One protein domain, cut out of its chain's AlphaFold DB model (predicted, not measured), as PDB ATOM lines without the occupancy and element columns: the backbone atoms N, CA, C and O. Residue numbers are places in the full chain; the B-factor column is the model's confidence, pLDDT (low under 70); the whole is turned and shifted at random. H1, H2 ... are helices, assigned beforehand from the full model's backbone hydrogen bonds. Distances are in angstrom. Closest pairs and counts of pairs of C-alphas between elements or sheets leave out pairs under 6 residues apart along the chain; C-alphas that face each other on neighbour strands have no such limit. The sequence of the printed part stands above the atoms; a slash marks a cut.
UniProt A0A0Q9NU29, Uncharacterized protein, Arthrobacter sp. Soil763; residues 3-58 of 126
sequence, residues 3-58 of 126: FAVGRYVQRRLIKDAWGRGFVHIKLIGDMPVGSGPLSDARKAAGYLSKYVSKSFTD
ATOM      1  N   PHE A   3     152.091 146.667 168.558       69.62
ATOM      2  CA  PHE A   3     152.249 145.218 168.704       69.62
ATOM      3  C   PHE A   3     153.294 144.685 167.722       69.62
ATOM      4  O   PHE A   3     153.291 145.063 166.548       69.62
ATOM      5  N   ALA A   4     154.134 143.758 168.192       76.19
ATOM      6  CA  ALA A   4     155.103 143.009 167.381       76.19
ATOM      7  C   ALA A   4     154.800 141.497 167.341       76.19
ATOM      8  O   ALA A   4     155.693 140.680 167.161       76.19
ATOM      9  N   VAL A   5     153.530 141.116 167.512       75.81
ATOM     10  CA  VAL A   5     153.074 139.710 167.491       75.81
ATOM     11  C   VAL A   5     152.317 139.346 166.213       75.81
ATOM     12  O   VAL A   5     151.809 138.238 166.100       75.81
ATOM     13  N   GLY A   6     152.241 140.253 165.233       68.81
ATOM     14  CA  GLY A   6     151.406 140.092 164.033       68.81
ATOM     15  C   GLY A   6     151.734 138.878 163.157       68.81
ATOM     16  O   GLY A   6     150.901 138.482 162.351       68.81
ATOM     17  N   ARG A   7     152.923 138.281 163.326       70.69
ATOM     18  CA  ARG A   7     153.311 137.015 162.688       70.69
ATOM     19  C   ARG A   7     152.630 135.796 163.321       70.69
ATOM     20  O   ARG A   7     152.384 134.818 162.628       70.69
ATOM     21  N   TYR A   8     152.355 135.852 164.621       76.75
ATOM     22  CA  TYR A   8     151.870 134.719 165.418       76.75
ATOM     23  C   TYR A   8     150.399 134.862 165.800       76.75
ATOM     24  O   TYR A   8     149.694 133.871 165.954       76.75
ATOM     25  N   VAL A   9     149.927 136.100 165.943       81.06
ATOM     26  CA  VAL A   9     148.564 136.411 166.355       81.06
ATOM     27  C   VAL A   9     147.888 137.211 165.257       81.06
ATOM     28  O   VAL A   9     148.371 138.262 164.826       81.06
ATOM     29  N   GLN A  10     146.731 136.720 164.819       81.62
ATOM     30  CA  GLN A  10     145.937 137.390 163.801       81.62
ATOM     31  C   GLN A  10     145.514 138.783 164.276       81.62
ATOM     32  O   GLN A  10     144.997 138.955 165.382       81.62
ATOM     33  N   ARG A  11     145.651 139.779 163.395       80.56
ATOM     34  CA  ARG A  11     145.274 141.174 163.676       80.56
ATOM     35  C   ARG A  11     143.845 141.315 164.198       80.56
ATOM     36  O   ARG A  11     143.609 142.158 165.060       80.56
ATOM     37  N   ARG A  12     142.910 140.511 163.676       84.62
ATOM     38  CA  ARG A  12     141.505 140.523 164.100       84.62
ATOM     39  C   ARG A  12     141.377 140.234 165.596       84.62
ATOM     40  O   ARG A  12     140.809 141.048 166.304       84.62
ATOM     41  N   LEU A  13     142.005 139.161 166.079       84.12
ATOM     42  CA  LEU A  13     141.969 138.779 167.495       84.12
ATOM     43  C   LEU A  13     142.539 139.872 168.403       84.12
ATOM     44  O   LEU A  13     141.977 140.157 169.452       84.12
ATOM     45  N   ILE A  14     143.622 140.530 167.979       79.44
ATOM     46  CA  ILE A  14     144.223 141.634 168.742       79.44
ATOM     47  C   ILE A  14     143.263 142.824 168.815       79.44
ATOM     48  O   ILE A  14     143.118 143.439 169.866       79.44
ATOM     49  N   LYS A  15     142.607 143.160 167.698       80.44
ATOM     50  CA  LYS A  15     141.627 144.249 167.646       80.44
ATOM     51  C   LYS A  15     140.426 143.951 168.547       80.44
ATOM     52  O   LYS A  15     140.029 144.829 169.312       80.44
ATOM     53  N   ASP A  16     139.904 142.731 168.463       83.44
ATOM     54  CA  ASP A  16     138.732 142.275 169.210       83.44
ATOM     55  C   ASP A  16     139.024 142.245 170.722       83.44
ATOM     56  O   ASP A  16     138.225 142.741 171.509       83.44
ATOM     57  N   ALA A  17     140.200 141.754 171.131       81.81
ATOM     58  CA  ALA A  17     140.602 141.701 172.539       81.81
ATOM     59  C   ALA A  17     140.974 143.075 173.126       81.81
ATOM     60  O   ALA A  17     140.748 143.318 174.309       81.81
ATOM     61  N   TRP A  18     141.564 143.977 172.332       84.19
ATOM     62  CA  TRP A  18     142.021 145.277 172.837       84.19
ATOM     63  C   TRP A  18     140.864 146.211 173.197       84.19
ATOM     64  O   TRP A  18     140.939 146.914 174.201       84.19
ATOM     65  N   GLY A  19     139.822 146.278 172.364       75.38
ATOM     66  CA  GLY A  19     138.598 147.047 172.640       75.38
ATOM     67  C   GLY A  19     138.750 148.571 172.811       75.38
ATOM     68  O   GLY A  19     137.744 149.264 172.919       75.38
ATOM     69  N   ARG A  20     139.971 149.132 172.814       73.44
ATOM     70  CA  ARG A  20     140.259 150.551 173.119       73.44
ATOM     71  C   ARG A  20     140.899 151.318 171.949       73.44
ATOM     72  O   ARG A  20     141.825 152.104 172.141       73.44
ATOM     73  N   GLY A  21     140.450 151.075 170.714       68.62
ATOM     74  CA  GLY A  21     140.811 151.894 169.542       68.62
ATOM     75  C   GLY A  21     141.937 151.350 168.646       68.62
ATOM     76  O   GLY A  21     142.010 150.151 168.373       68.62
ATOM     77  N   PHE A  22     142.778 152.245 168.104       61.41
ATOM     78  CA  PHE A  22     143.710 151.932 167.009       61.41
ATOM     79  C   PHE A  22     144.886 151.032 167.430       61.41
ATOM     80  O   PHE A  22     145.756 151.399 168.229       61.41
ATOM     81  N   VAL A  23     144.950 149.863 166.791       65.31
ATOM     82  CA  VAL A  23     146.042 148.892 166.899       65.31
ATOM     83  C   VAL A  23     146.968 149.050 165.692       65.31
ATOM     84  O   VAL A  23     146.588 148.715 164.565       65.31
ATOM     85  N   HIS A  24     148.187 149.548 165.923       66.75
ATOM     86  CA  HIS A  24     149.227 149.605 164.897       66.75
ATOM     87  C   HIS A  24     150.139 148.382 165.031       66.75
ATOM     88  O   HIS A  24     150.860 148.228 166.021       66.75
ATOM     89  N   ILE A  25     150.113 147.511 164.024       71.56
ATOM     90  CA  ILE A  25     150.940 146.302 163.969       71.56
ATOM     91  C   ILE A  25     151.996 146.523 162.900       71.56
ATOM     92  O   ILE A  25     151.672 146.578 161.716       71.56
ATOM     93  N   LYS A  26     153.255 146.665 163.318       71.06
ATOM     94  CA  LYS A  26     154.360 146.740 162.367       71.06
ATOM     95  C   LYS A  26     154.846 145.325 162.082       71.06
ATOM     96  O   LYS A  26     155.302 144.638 162.992       71.06
ATOM     97  N   LEU A  27     154.762 144.912 160.822       71.06
ATOM     98  CA  LEU A  27     155.497 143.749 160.341       71.06
ATOM     99  C   LEU A  27     156.948 144.181 160.139       71.06
ATOM    100  O   LEU A  27     157.227 145.128 159.403       71.06
ATOM    101  N   ILE A  28     157.856 143.545 160.867       72.38
ATOM    102  CA  ILE A  28     159.285 143.825 160.777       72.38
ATOM    103  C   ILE A  28     159.834 142.896 159.704       72.38
ATOM    104  O   ILE A  28     159.868 141.685 159.895       72.38
ATOM    105  N   GLY A  29     160.152 143.482 158.554       71.12
ATOM    106  CA  GLY A  29     160.787 142.818 157.420       71.12
ATOM    107  C   GLY A  29     162.175 143.398 157.156       71.12
ATOM    108  O   GLY A  29     162.671 144.188 157.960       71.12
ATOM    109  N   ASP A  30     162.757 143.027 156.014       76.69
ATOM    110  CA  ASP A  30     164.089 143.468 155.571       76.69
ATOM    111  C   ASP A  30     165.231 142.998 156.493       76.69
ATOM    112  O   ASP A  30     166.122 143.746 156.896       76.69
ATOM    113  N   MET A  31     165.153 141.726 156.892       80.50
ATOM    114  CA  MET A  31     166.207 141.058 157.649       80.50
ATOM    115  C   MET A  31     167.237 140.459 156.680       80.50
ATOM    116  O   MET A  31     166.831 139.883 155.666       80.50
ATOM    117  N   PRO A  32     168.550 140.540 156.980       80.88
ATOM    118  CA  PRO A  32     169.579 139.896 156.170       80.88
ATOM    119  C   PRO A  32     169.290 138.409 155.953       80.88
ATOM    120  O   PRO A  32     168.845 137.719 156.876       80.88
ATOM    121  N   VAL A  33     169.573 137.905 154.750       79.44
ATOM    122  CA  VAL A  33     169.445 136.475 154.429       79.44
ATOM    123  C   VAL A  33     170.265 135.655 155.430       79.44
ATOM    124  O   VAL A  33     171.419 135.976 155.703       79.44
ATOM    125  N   GLY A  34     169.652 134.619 156.010       79.88
ATOM    126  CA  GLY A  34     170.255 133.814 157.081       79.88
ATOM    127  C   GLY A  34     169.984 134.324 158.504       79.88
ATOM    128  O   GLY A  34     170.455 133.719 159.464       79.88
ATOM    129  N   SER A  35     169.204 135.398 158.675       80.44
ATOM    130  CA  SER A  35     168.757 135.838 160.002       80.44
ATOM    131  C   SER A  35     167.880 134.780 160.671       80.44
ATOM    132  O   SER A  35     166.887 134.324 160.105       80.44
ATOM    133  N   GLY A  36     168.263 134.392 161.888       82.75
ATOM    134  CA  GLY A  36     167.496 133.467 162.716       82.75
ATOM    135  C   GLY A  36     166.461 134.169 163.608       82.75
ATOM    136  O   GLY A  36     166.495 135.394 163.761       82.75
ATOM    137  N   PRO A  37     165.600 133.395 164.296       79.94
ATOM    138  CA  PRO A  37     164.539 133.923 165.161       79.94
ATOM    139  C   PRO A  37     165.018 134.916 166.233       79.94
ATOM    140  O   PRO A  37     164.304 135.855 166.579       79.94
ATOM    141  N   LEU A  38     166.243 134.742 166.745       80.25
ATOM    142  CA  LEU A  38     166.843 135.649 167.728       80.25
ATOM    143  C   LEU A  38     167.127 137.043 167.143       80.25
ATOM    144  O   LEU A  38     166.887 138.054 167.806       80.25
ATOM    145  N   SER A  39     167.623 137.112 165.907       81.00
ATOM    146  CA  SER A  39     167.903 138.379 165.222       81.00
ATOM    147  C   SER A  39     166.610 139.146 164.943       81.00
ATOM    148  O   SER A  39     166.540 140.352 165.198       81.00
ATOM    149  N   ASP A  40     165.563 138.436 164.517       80.62
ATOM    150  CA  ASP A  40     164.224 138.995 164.311       80.62
ATOM    151  C   ASP A  40     163.657 139.564 165.622       80.62
ATOM    152  O   ASP A  40     163.166 140.698 165.661       80.62
ATOM    153  N   ALA A  41     163.789 138.817 166.724       82.12
ATOM    154  CA  ALA A  41     163.344 139.247 168.046       82.12
ATOM    155  C   ALA A  41     164.088 140.501 168.533       82.12
ATOM    156  O   ALA A  41     163.459 141.434 169.034       82.12
ATOM    157  N   ARG A  42     165.411 140.578 168.336       83.31
ATOM    158  CA  ARG A  42     166.217 141.762 168.692       83.31
ATOM    159  C   ARG A  42     165.814 142.994 167.884       83.31
ATOM    160  O   ARG A  42     165.681 144.082 168.449       83.31
ATOM    161  N   LYS A  43     165.546 142.839 166.583       84.31
ATOM    162  CA  LYS A  43     165.042 143.938 165.744       84.31
ATOM    163  C   LYS A  43     163.665 144.410 166.214       84.31
ATOM    164  O   LYS A  43     163.413 145.617 166.273       84.31
ATOM    165  N   ALA A  44     162.797 143.472 166.597       84.19
ATOM    166  CA  ALA A  44     161.491 143.777 167.166       84.19
ATOM    167  C   ALA A  44     161.574 144.519 168.492       84.19
ATOM    168  O   ALA A  44     160.916 145.550 168.652       84.19
ATOM    169  N   ALA A  45     162.439 144.056 169.391       81.00
ATOM    170  CA  ALA A  45     162.721 144.722 170.650       81.00
ATOM    171  C   ALA A  45     163.195 146.162 170.413       81.00
ATOM    172  O   ALA A  45     162.596 147.082 170.955       81.00
ATOM    173  N   GLY A  46     164.170 146.384 169.522       83.25
ATOM    174  CA  GLY A  46     164.656 147.730 169.198       83.25
ATOM    175  C   GLY A  46     163.568 148.672 168.664       83.25
ATOM    176  O   GLY A  46     163.487 149.830 169.077       83.25
ATOM    177  N   TYR A  47     162.677 148.183 167.791       82.88
ATOM    178  CA  TYR A  47     161.540 148.976 167.306       82.88
ATOM    179  C   TYR A  47     160.568 149.352 168.435       82.88
ATOM    180  O   TYR A  47     160.114 150.496 168.497       82.88
ATOM    181  N   LEU A  48     160.253 148.406 169.324       81.06
ATOM    182  CA  LEU A  48     159.351 148.639 170.453       81.06
ATOM    183  C   LEU A  48     159.971 149.556 171.512       81.06
ATOM    184  O   LEU A  48     159.259 150.406 172.051       81.06
ATOM    185  N   SER A  49     161.284 149.455 171.747       78.44
ATOM    186  CA  SER A  49     162.019 150.293 172.700       78.44
ATOM    187  C   SER A  49     161.800 151.779 172.444       78.44
ATOM    188  O   SER A  49     161.606 152.521 173.393       78.44
ATOM    189  N   LYS A  50     161.686 152.218 171.180       78.94
ATOM    190  CA  LYS A  50     161.342 153.613 170.845       78.94
ATOM    191  C   LYS A  50     160.059 154.093 171.532       78.94
ATOM    192  O   LYS A  50     159.991 155.231 171.988       78.94
ATOM    193  N   TYR A  51     159.019 153.262 171.548       73.75
ATOM    194  CA  TYR A  51     157.715 153.626 172.108       73.75
ATOM    195  C   TYR A  51     157.682 153.460 173.618       73.75
ATOM    196  O   TYR A  51     157.061 154.267 174.296       73.75
ATOM    197  N   VAL A  52     158.407 152.468 174.127       68.81
ATOM    198  CA  VAL A  52     158.643 152.290 175.558       68.81
ATOM    199  C   VAL A  52     159.379 153.507 176.129       68.81
ATOM    200  O   VAL A  52     158.916 154.090 177.100       68.81
ATOM    201  N   SER A  53     160.451 153.971 175.481       70.12
ATOM    202  CA  SER A  53     161.201 155.170 175.880       70.12
ATOM    203  C   SER A  53     160.332 156.429 175.929       70.12
ATOM    204  O   SER A  53     160.488 157.228 176.846       70.12
ATOM    205  N   LYS A  54     159.375 156.589 175.001       67.69
ATOM    206  CA  LYS A  54     158.443 157.731 175.020       67.69
ATOM    207  C   LYS A  54     157.584 157.779 176.283       67.69
ATOM    208  O   LYS A  54     157.302 158.872 176.764       67.69
ATOM    209  N   SER A  55     157.201 156.624 176.823       61.41
ATOM    210  CA  SER A  55     156.422 156.542 178.062       61.41
ATOM    211  C   SER A  55     157.192 157.046 179.283       61.41
ATOM    212  O   SER A  55     156.574 157.552 180.206       61.41
ATOM    213  N   PHE A  56     158.528 156.968 179.283       60.25
ATOM    214  CA  PHE A  56     159.352 157.498 180.377       60.25
ATOM    215  C   PHE A  56     159.545 159.020 180.307       60.25
ATOM    216  O   PHE A  56     159.814 159.653 181.324       60.25
ATOM    217  N   THR A  57     159.440 159.609 179.113       64.44
ATOM    218  CA  THR A  57     159.648 161.049 178.886       64.44
ATOM    219  C   THR A  57     158.373 161.883 178.966       64.44
ATOM    220  O   THR A  57     158.464 163.105 178.978       64.44
ATOM    221  N   ASP A  58     157.197 161.252 178.987       61.25
ATOM    222  CA  ASP A  58     155.912 161.944 179.078       61.25
ATOM    223  C   ASP A  58     155.587 162.280 180.551       61.25
ATOM    224  O   ASP A  58     155.347 161.368 181.349       61.25
TER     225      ASP A  58
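This is residues 3 to 58 of the 126 residues of an uncharacterized protein of Arthrobacter sp. Soil763 (UniProt A0A0Q9NU29). A long helix, H2, slants away from one end of a long strip of chain, residues 19 to 36, and a short helix, H1, joins the strip's other end. H1 and H2 lie on opposite sides of the strip, and residues 49 to 58 stick out. The 56 printed residues hold two named helices, H1 then H2, and no named strand: all helix. The whole is loose, with a radius of gyration of the C-alphas of 13.2 A, and flat, spanning 38 by 31 by 15 A.

Look first at H2, residues 37 to 57, with a kink of 29 degrees near residue 48. H1, residues 11 to 18, is apart from it. Every O i to N i+4 pair is within hydrogen-bond range in H1, and 14 of 17 are in H2.

Find C-alpha 37 at (164.539, 133.923, 165.161); H2 runs 30.8 A to C-alpha 57 at (159.648, 161.049, 178.886). H1 runs 10.6 A from C-alpha 11 at (145.274, 141.174, 163.676) to C-alpha 18.

The C-alphas farthest apart, of Gly 34 and Asp 58, are 38.5 A apart. The printed part has no cut; H1 to H2 is a long link. Look for pLDDT under 70 at residues 3, 6, 21 to 24, 52 and 54 to 58.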